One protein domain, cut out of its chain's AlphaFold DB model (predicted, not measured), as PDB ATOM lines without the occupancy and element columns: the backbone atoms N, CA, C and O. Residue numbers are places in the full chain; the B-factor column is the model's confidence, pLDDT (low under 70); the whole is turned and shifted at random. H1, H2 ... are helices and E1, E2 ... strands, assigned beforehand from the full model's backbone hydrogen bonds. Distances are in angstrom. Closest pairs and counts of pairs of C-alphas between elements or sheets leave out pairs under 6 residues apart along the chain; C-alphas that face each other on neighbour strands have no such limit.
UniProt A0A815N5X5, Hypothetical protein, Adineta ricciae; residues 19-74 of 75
ATOM      1  N   ILE A  19      60.142 143.832  18.274       88.88
ATOM      2  CA  ILE A  19      61.501 143.537  17.813       88.88
ATOM      3  C   ILE A  19      61.559 143.826  16.315       88.88
ATOM      4  O   ILE A  19      60.832 143.211  15.542       88.88
ATOM      5  N   MET A  20      62.409 144.769  15.904       90.19
ATOM      6  CA  MET A  20      62.664 145.039  14.487       90.19
ATOM      7  C   MET A  20      63.704 144.059  13.956       90.19
ATOM      8  O   MET A  20      64.863 144.087  14.366       90.19
ATOM      9  N   CYS A  21      63.285 143.209  13.031       90.12
ATOM     10  CA  CYS A  21      64.143 142.274  12.331       90.12
ATOM     11  C   CYS A  21      64.673 142.892  11.019       90.12
ATOM     12  O   CYS A  21      63.988 143.707  10.391       90.12
ATOM     13  N   PRO A  22      65.858 142.458  10.556       90.06
ATOM     14  CA  PRO A  22      66.457 142.884   9.287       90.06
ATOM     15  C   PRO A  22      65.620 142.592   8.035       90.06
ATOM     16  O   PRO A  22      65.827 143.221   7.002       90.06
ATOM     17  N   SER A  23      64.711 141.613   8.082       92.50
ATOM     18  CA  SER A  23      63.901 141.219   6.927       92.50
ATOM     19  C   SER A  23      62.563 140.599   7.326       92.50
ATOM     20  O   SER A  23      62.409 140.077   8.433       92.50
ATOM     21  N   ARG A  24      61.617 140.567   6.375       93.94
ATOM     22  CA  ARG A  24      60.339 139.847   6.513       93.94
ATOM     23  C   ARG A  24      60.531 138.387   6.918       93.94
ATOM     24  O   ARG A  24      59.848 137.908   7.815       93.94
ATOM     25  N   LYS A  25      61.459 137.690   6.253       94.38
ATOM     26  CA  LYS A  25      61.732 136.268   6.498       94.38
ATOM     27  C   LYS A  25      62.206 136.039   7.931       94.38
ATOM     28  O   LYS A  25      61.778 135.090   8.575       94.38
ATOM     29  N   GLU A  26      63.076 136.914   8.422       92.75
ATOM     30  CA  GLU A  26      63.607 136.803   9.775       92.75
ATOM     31  C   GLU A  26      62.551 137.143  10.832       92.75
ATOM     32  O   GLU A  26      62.443 136.428  11.824       92.75
ATOM     33  N   ALA A  27      61.712 138.153  10.585       93.44
ATOM     34  CA  ALA A  27      60.574 138.467  11.447       93.44
ATOM     35  C   ALA A  27      59.596 137.287  11.569       93.44
ATOM     36  O   ALA A  27      59.188 136.926  12.672       93.44
ATOM     37  N   GLU A  28      59.265 136.647  10.446       95.00
ATOM     38  CA  GLU A  28      58.407 135.463  10.421       95.00
ATOM     39  C   GLU A  28      59.037 134.285  11.165       95.00
ATOM     40  O   GLU A  28      58.377 133.616  11.959       95.00
ATOM     41  N   GLU A  29      60.326 134.026  10.937       94.25
ATOM     42  CA  GLU A  29      61.020 132.917  11.580       94.25
ATOM     43  C   GLU A  29      61.140 133.120  13.092       94.25
ATOM     44  O   GLU A  29      60.886 132.179  13.848       94.25
ATOM     45  N   GLN A  30      61.482 134.329  13.543       92.19
ATOM     46  CA  GLN A  30      61.534 134.646  14.969       92.19
ATOM     47  C   GLN A  30      60.148 134.534  15.615       92.19
ATOM     48  O   GLN A  30      60.023 133.888  16.656       92.19
ATOM     49  N   ALA A  31      59.097 135.047  14.965       92.31
ATOM     50  CA  ALA A  31      57.727 134.890  15.445       92.31
ATOM     51  C   ALA A  31      57.314 133.416  15.522       92.31
ATOM     52  O   ALA A  31      56.780 132.984  16.537       92.31
ATOM     53  N   ARG A  32      57.638 132.609  14.506       93.12
ATOM     54  CA  ARG A  32      57.359 131.166  14.490       93.12
ATOM     55  C   ARG A  32      58.106 130.406  15.589       93.12
ATOM     56  O   ARG A  32      57.562 129.457  16.145       93.12
ATOM     57  N   ARG A  33      59.351 130.788  15.898       91.06
ATOM     58  CA  ARG A  33      60.123 130.208  17.014       91.06
ATOM     59  C   ARG A  33      59.526 130.585  18.372       91.06
ATOM     60  O   ARG A  33      59.617 129.792  19.302       91.06
ATOM     61  N   ALA A  34      58.940 131.776  18.478       88.75
ATOM     62  CA  ALA A  34      58.269 132.260  19.680       88.75
ATOM     63  C   ALA A  34      56.815 131.768  19.824       88.75
ATOM     64  O   ALA A  34      56.241 131.887  20.914       88.75
ATOM     65  N   SER A  35      56.228 131.226  18.750       89.00
ATOM     66  CA  SER A  35      54.947 130.523  18.770       89.00
ATOM     67  C   SER A  35      55.061 129.172  19.473       89.00
ATOM     68  O   SER A  35      56.069 128.469  19.366       89.00
ATOM     69  N   ASN A  36      53.982 128.750  20.127       85.50
ATOM     70  CA  ASN A  36      53.903 127.396  20.657       85.50
ATOM     71  C   ASN A  36      53.754 126.382  19.511       85.50
ATOM     72  O   ASN A  36      53.129 126.656  18.487       85.50
ATOM     73  N   HIS A  37      54.331 125.190  19.689       80.69
ATOM     74  CA  HIS A  37      54.214 124.066  18.748       80.69
ATOM     75  C   HIS A  37      54.591 124.393  17.289       80.69
ATOM     76  O   HIS A  37      54.070 123.768  16.368       80.69
ATOM     77  N   HIS A  38      55.492 125.360  17.070       76.31
ATOM     78  CA  HIS A  38      55.918 125.812  15.736       76.31
ATOM     79  C   HIS A  38      54.767 126.249  14.817       76.31
ATOM     80  O   HIS A  38      54.887 126.180  13.591       76.31
ATOM     81  N   GLN A  39      53.658 126.704  15.396       86.12
ATOM     82  CA  GLN A  39      52.522 127.180  14.623       86.12
ATOM     83  C   GLN A  39      52.861 128.447  13.833       86.12
ATOM     84  O   GLN A  39      53.713 129.256  14.226       86.12
ATOM     85  N   SER A  40      52.178 128.606  12.699       90.81
ATOM     86  CA  SER A  40      52.357 129.754  11.818       90.81
ATOM     87  C   SER A  40      51.971 131.046  12.542       90.81
ATOM     88  O   SER A  40      50.854 131.143  13.052       90.81
ATOM     89  N   PRO A  41      52.864 132.045  12.592       92.94
ATOM     90  CA  PRO A  41      52.556 133.327  13.198       92.94
ATOM     91  C   PRO A  41      51.543 134.106  12.350       92.94
ATOM     92  O   PRO A  41      51.445 133.921  11.135       92.94
ATOM     93  N   ILE A  42      50.817 135.021  12.987       92.81
ATOM     94  CA  ILE A  42      49.827 135.863  12.307       92.81
ATOM     95  C   ILE A  42      50.517 137.123  11.795       92.81
ATOM     96  O   ILE A  42      51.094 137.884  12.570       92.81
ATOM     97  N   HIS A  43      50.466 137.347  10.485       92.94
ATOM     98  CA  HIS A  43      51.023 138.543   9.857       92.94
ATOM     99  C   HIS A  43      50.047 139.718   9.931       92.94
ATOM    100  O   HIS A  43      48.860 139.569   9.652       92.94
ATOM    101  N   HIS A  44      50.574 140.894  10.253       90.75
ATOM    102  CA  HIS A  44      49.859 142.157  10.261       90.75
ATOM    103  C   HIS A  44      50.578 143.139   9.331       90.75
ATOM    104  O   HIS A  44      51.771 143.422   9.480       90.75
ATOM    105  N   SER A  45      49.848 143.662   8.347       88.69
ATOM    106  CA  SER A  45      50.352 144.716   7.464       88.69
ATOM    107  C   SER A  45      50.320 146.075   8.168       88.69
ATOM    108  O   SER A  45      49.491 146.311   9.040       88.69
ATOM    109  N   ALA A  46      51.208 146.996   7.790       84.94
ATOM    110  CA  ALA A  46      51.117 148.372   8.271       84.94
ATOM    111  C   ALA A  46      49.878 149.056   7.668       84.94
ATOM    112  O   ALA A  46      49.752 149.127   6.446       84.94
ATOM    113  N   HIS A  47      48.983 149.573   8.511       80.06
ATOM    114  CA  HIS A  47      47.753 150.251   8.078       80.06
ATOM    115  C   HIS A  47      47.804 151.775   8.255       80.06
ATOM    116  O   HIS A  47      46.882 152.476   7.841       80.06
ATOM    117  N   GLY A  48      48.871 152.310   8.856       77.50
ATOM    118  CA  GLY A  48      49.009 153.741   9.100       77.50
ATOM    119  C   GLY A  48      50.453 154.199   9.307       77.50
ATOM    120  O   GLY A  48      51.354 153.377   9.499       77.50
ATOM    121  N   PRO A  49      50.685 155.522   9.274       74.94
ATOM    122  CA  PRO A  49      52.004 156.099   9.497       74.94
ATOM    123  C   PRO A  49      52.540 155.715  10.883       74.94
ATOM    124  O   PRO A  49      51.837 155.820  11.887       74.94
ATOM    125  N   GLY A  50      53.790 155.250  10.922       74.88
ATOM    126  CA  GLY A  50      54.450 154.773  12.142       74.88
ATOM    127  C   GLY A  50      54.181 153.306  12.493       74.88
ATOM    128  O   GLY A  50      54.723 152.823  13.484       74.88
ATOM    129  N   GLN A  51      53.386 152.583  11.697       80.81
ATOM    130  CA  GLN A  51      53.267 151.131  11.806       80.81
ATOM    131  C   GLN A  51      54.247 150.453  10.851       80.81
ATOM    132  O   GLN A  51      54.345 150.822   9.682       80.81
ATOM    133  N   TYR A  52      54.937 149.433  11.347       87.88
ATOM    134  CA  TYR A  52      55.732 148.533  10.520       87.88
ATOM    135  C   TYR A  52      54.949 147.242  10.295       87.88
ATOM    136  O   TYR A  52      54.255 146.797  11.215       87.88
ATOM    137  N   PRO A  53      55.051 146.616   9.113       91.81
ATOM    138  CA  PRO A  53      54.603 145.242   8.939       91.81
ATOM    139  C   PRO A  53      55.261 144.341   9.991       91.81
ATOM    140  O   PRO A  53      56.465 144.454  10.238       91.81
ATOM    141  N   HIS A  54      54.484 143.475  10.634       93.69
ATOM    142  CA  HIS A  54      54.984 142.633  11.719       93.69
ATOM    143  C   HIS A  54      54.229 141.313  11.841       93.69
ATOM    144  O   HIS A  54      53.159 141.130  11.271       93.69
ATOM    145  N   TYR A  55      54.807 140.379  12.589       93.75
ATOM    146  CA  TYR A  55      54.229 139.082  12.901       93.75
ATOM    147  C   TYR A  55      53.952 138.964  14.400       93.75
ATOM    148  O   TYR A  55      54.786 139.333  15.231       93.75
ATOM    149  N   HIS A  56      52.791 138.411  14.732       92.75
ATOM    150  CA  HIS A  56      52.425 137.996  16.076       92.75
ATOM    151  C   HIS A  56      52.767 136.512  16.272       92.75
ATOM    152  O   HIS A  56      52.312 135.683  15.475       92.75
ATOM    153  N   PRO A  57      53.517 136.142  17.325       91.38
ATOM    154  CA  PRO A  57      53.614 134.752  17.736       91.38
ATOM    155  C   PRO A  57      52.254 134.270  18.256       91.38
ATOM    156  O   PRO A  57      51.470 135.051  18.808       91.38
ATOM    157  N   VAL A  58      51.989 132.976  18.098       91.44
ATOM    158  CA  VAL A  58      50.715 132.360  18.489       91.44
ATOM    159  C   VAL A  58      50.874 131.363  19.637       91.44
ATOM    160  O   VAL A  58      51.954 130.815  19.870       91.44
ATOM    161  N   ASP A  59      49.815 131.178  20.415       88.88
ATOM    162  CA  ASP A  59      49.754 130.209  21.501       88.88
ATOM    163  C   ASP A  59      49.473 128.787  20.981       88.88
ATOM    164  O   ASP A  59      49.585 128.510  19.792       88.88
ATOM    165  N   ALA A  60      49.175 127.839  21.877       87.88
ATOM    166  CA  ALA A  60      48.953 126.448  21.476       87.88
ATOM    167  C   ALA A  60      47.669 126.245  20.651       87.88
ATOM    168  O   ALA A  60      47.530 125.220  19.984       87.88
ATOM    169  N   ASN A  61      46.754 127.216  20.667       89.19
ATOM    170  CA  ASN A  61      45.487 127.183  19.946       89.19
ATOM    171  C   ASN A  61      45.554 127.938  18.610       89.19
ATOM    172  O   ASN A  61      44.560 127.977  17.889       89.19
ATOM    173  N   GLY A  62      46.695 128.545  18.271       86.44
ATOM    174  CA  GLY A  62      46.845 129.378  17.077       86.44
ATOM    175  C   GLY A  62      46.356 130.807  17.261       86.44
ATOM    176  O   GLY A  62      46.302 131.559  16.289       86.44
ATOM    177  N   GLU A  63      46.020 131.209  18.487       89.62
ATOM    178  CA  GLU A  63      45.633 132.582  18.785       89.62
ATOM    179  C   GLU A  63      46.860 133.442  19.081       89.62
ATOM    180  O   GLU A  63      47.871 132.956  19.582       89.62
ATOM    181  N   ILE A  64      46.784 134.747  18.810       86.69
ATOM    182  CA  ILE A  64      47.865 135.687  19.142       86.69
ATOM    183  C   ILE A  64      48.197 135.588  20.631       86.69
ATOM    184  O   ILE A  64      47.323 135.765  21.489       86.69
ATOM    185  N   LYS A  65      49.481 135.403  20.951       83.12
ATOM    186  CA  LYS A  65      49.939 135.469  22.338       83.12
ATOM    187  C   LYS A  65      49.636 136.855  22.898       83.12
ATOM    188  O   LYS A  65      50.143 137.875  22.435       83.12
ATOM    189  N   LYS A  66      48.849 136.893  23.973       78.12
ATOM    190  CA  LYS A  66      48.478 138.134  24.682       78.12
ATOM    191  C   LYS A  66      49.620 138.716  25.527       78.12
ATOM    192  O   LYS A  66      49.398 139.638  26.306       78.12
ATOM    193  N   ASP A  67      50.834 138.181  25.373       75.38
ATOM    194  CA  ASP A  67      52.058 138.722  25.967       75.38
ATOM    195  C   ASP A  67      52.520 140.017  25.269       75.38
ATOM    196  O   ASP A  67      53.293 140.782  25.836       75.38
ATOM    197  N   GLY A  68      51.964 140.311  24.087       71.00
ATOM    198  CA  GLY A  68      52.196 141.557  23.370       71.00
ATOM    199  C   GLY A  68      53.529 141.598  22.632       71.00
ATOM    200  O   GLY A  68      53.985 142.697  22.328       71.00
ATOM    201  N   THR A  69      54.143 140.447  22.357       85.38
ATOM    202  CA  THR A  69      55.358 140.343  21.540       85.38
ATOM    203  C   THR A  69      55.024 140.484  20.053       85.38
ATOM    204  O   THR A  69      54.101 139.845  19.554       85.38
ATOM    205  N   HIS A  70      55.799 141.288  19.330       89.75
ATOM    206  CA  HIS A  70      55.671 141.512  17.891       89.75
ATOM    207  C   HIS A  70      57.052 141.462  17.238       89.75
ATOM    208  O   HIS A  70      58.019 141.996  17.786       89.75
ATOM    209  N   TYR A  71      57.129 140.887  16.042       91.75
ATOM    210  CA  TYR A  71      58.347 140.849  15.234       91.75
ATOM    211  C   TYR A  71      58.116 141.640  13.952       91.75
ATOM    212  O   TYR A  71      57.460 141.161  13.028       91.75
ATOM    213  N   GLY A  72      58.580 142.885  13.929       92.06
ATOM    214  CA  GLY A  72      58.450 143.794  12.796       92.06
ATOM    215  C   GLY A  72      59.600 143.699  11.811       92.06
ATOM    216  O   GLY A  72      60.664 143.178  12.126       92.06
ATOM    217  N   TYR A  73      59.398 144.232  10.616       90.44
ATOM    218  CA  TYR A  73      60.449 144.411   9.622       90.44
ATOM    219  C   TYR A  73      60.231 145.715   8.857       90.44
ATOM    220  O   TYR A  73      59.101 146.185   8.712       90.44
ATOM    221  N   SER A  74      61.320 146.304   8.360       81.44
ATOM    222  CA  SER A  74      61.191 147.365   7.362       81.44
ATOM    223  C   SER A  74      60.843 146.728   6.015       81.44
ATOM    224  O   SER A  74      61.491 145.740   5.652       81.44
TER     225      SER A  74
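AT A GLANCE: This is residues 19 to 74 of the 75 residues of the protein "Hypothetical protein" of Adineta ricciae (UniProt A0A815N5X5). A small twisted sheet of four short strands has one helix, H1, packed along one of its faces, with no named helix on the other; these are two layers, a helix over a sheet. Loops reach beyond the strands at both ends of the long axis: the hairpin loop of residues 45 to 53 at one end, the link of residues 35 to 41 and part of the long stretch 57 to 69 at the other. The printed part has 56 residues with one named helix and four named strands, in the order E1 H1 E2 E3 E4; the sheet, E1 E4 E3 E2, is mixed. The class is mixed, helices and strands, with under half of the residues in named elements. The whole is compact, with a radius of gyration of the C-alphas of 10.5 A, and its outline is elongated, 32 by 19 by 14 A.

HOW THE PARTS SIT: In the sheet, E4, residues 70 to 73, and E3, residues 54 to 56, are inner strands and antiparallel, at 158 degrees; N 55 and O 71 are 2.8 A apart, within hydrogen-bond range. E2, residues 42 to 44, is an edge strand antiparallel to E3 at 147 degrees, with N 44 and O 54 at 2.8 A. E2 E3 E4 form a meander, each strand the antiparallel neighbour of the one before, and its two hairpins are E2 and E3, E3 and E4. The other edge strand, E1, residues 19 to 21, is parallel to E4 at 32 degrees, with N 21 and O 72 at 2.8 A. E1 is apart from E2 and E3. From edge to edge the strands' lines turn by 85 degrees. H1, residues 24 to 34, is on the sheet at a height over the sheet of 7.2 A. It lies over E4 and, only just, over E3, on which 3 of its C-alphas fall. It runs along the strands, at 6 degrees to E4 on the local plane. The closest C-alphas of H1 and E4 are those of Ala 27 and Tyr 71, 5.0 A apart; those of H1 and E3 are Ala 31 and Tyr 55, 6.0 A. H1 and E2 are near each other, with 7 pairs of C-alphas within 10 A. E1, H1 and E2 make a split strand-helix-strand unit, two strands of one sheet that are not neighbours, with the helix between them along the chain and E4 and E3 between them in the sheet, and its crossover is right-handed. In H1 every O i to N i+4 pair is within hydrogen-bond range.

IN THESE COORDINATES: E1 begins at C-alpha 19 (61.501, 143.537, 17.813). H1 spans 15.3 A, ending at C-alpha 34 (58.269, 132.260, 19.680). E2 spans 6.6 A, E3 6.9 A and E4 10.0 A, ending at C-alpha 73 (60.449, 144.411, 9.622).

THE WHOLE: The two C-alphas farthest apart, of His 37 and Pro 49, are 33.4 A from each other. The link from E3 to E4 is long, 13 residues. The printed part has no cut; its mean pLDDT is 87.9 and no printed residue is under 70.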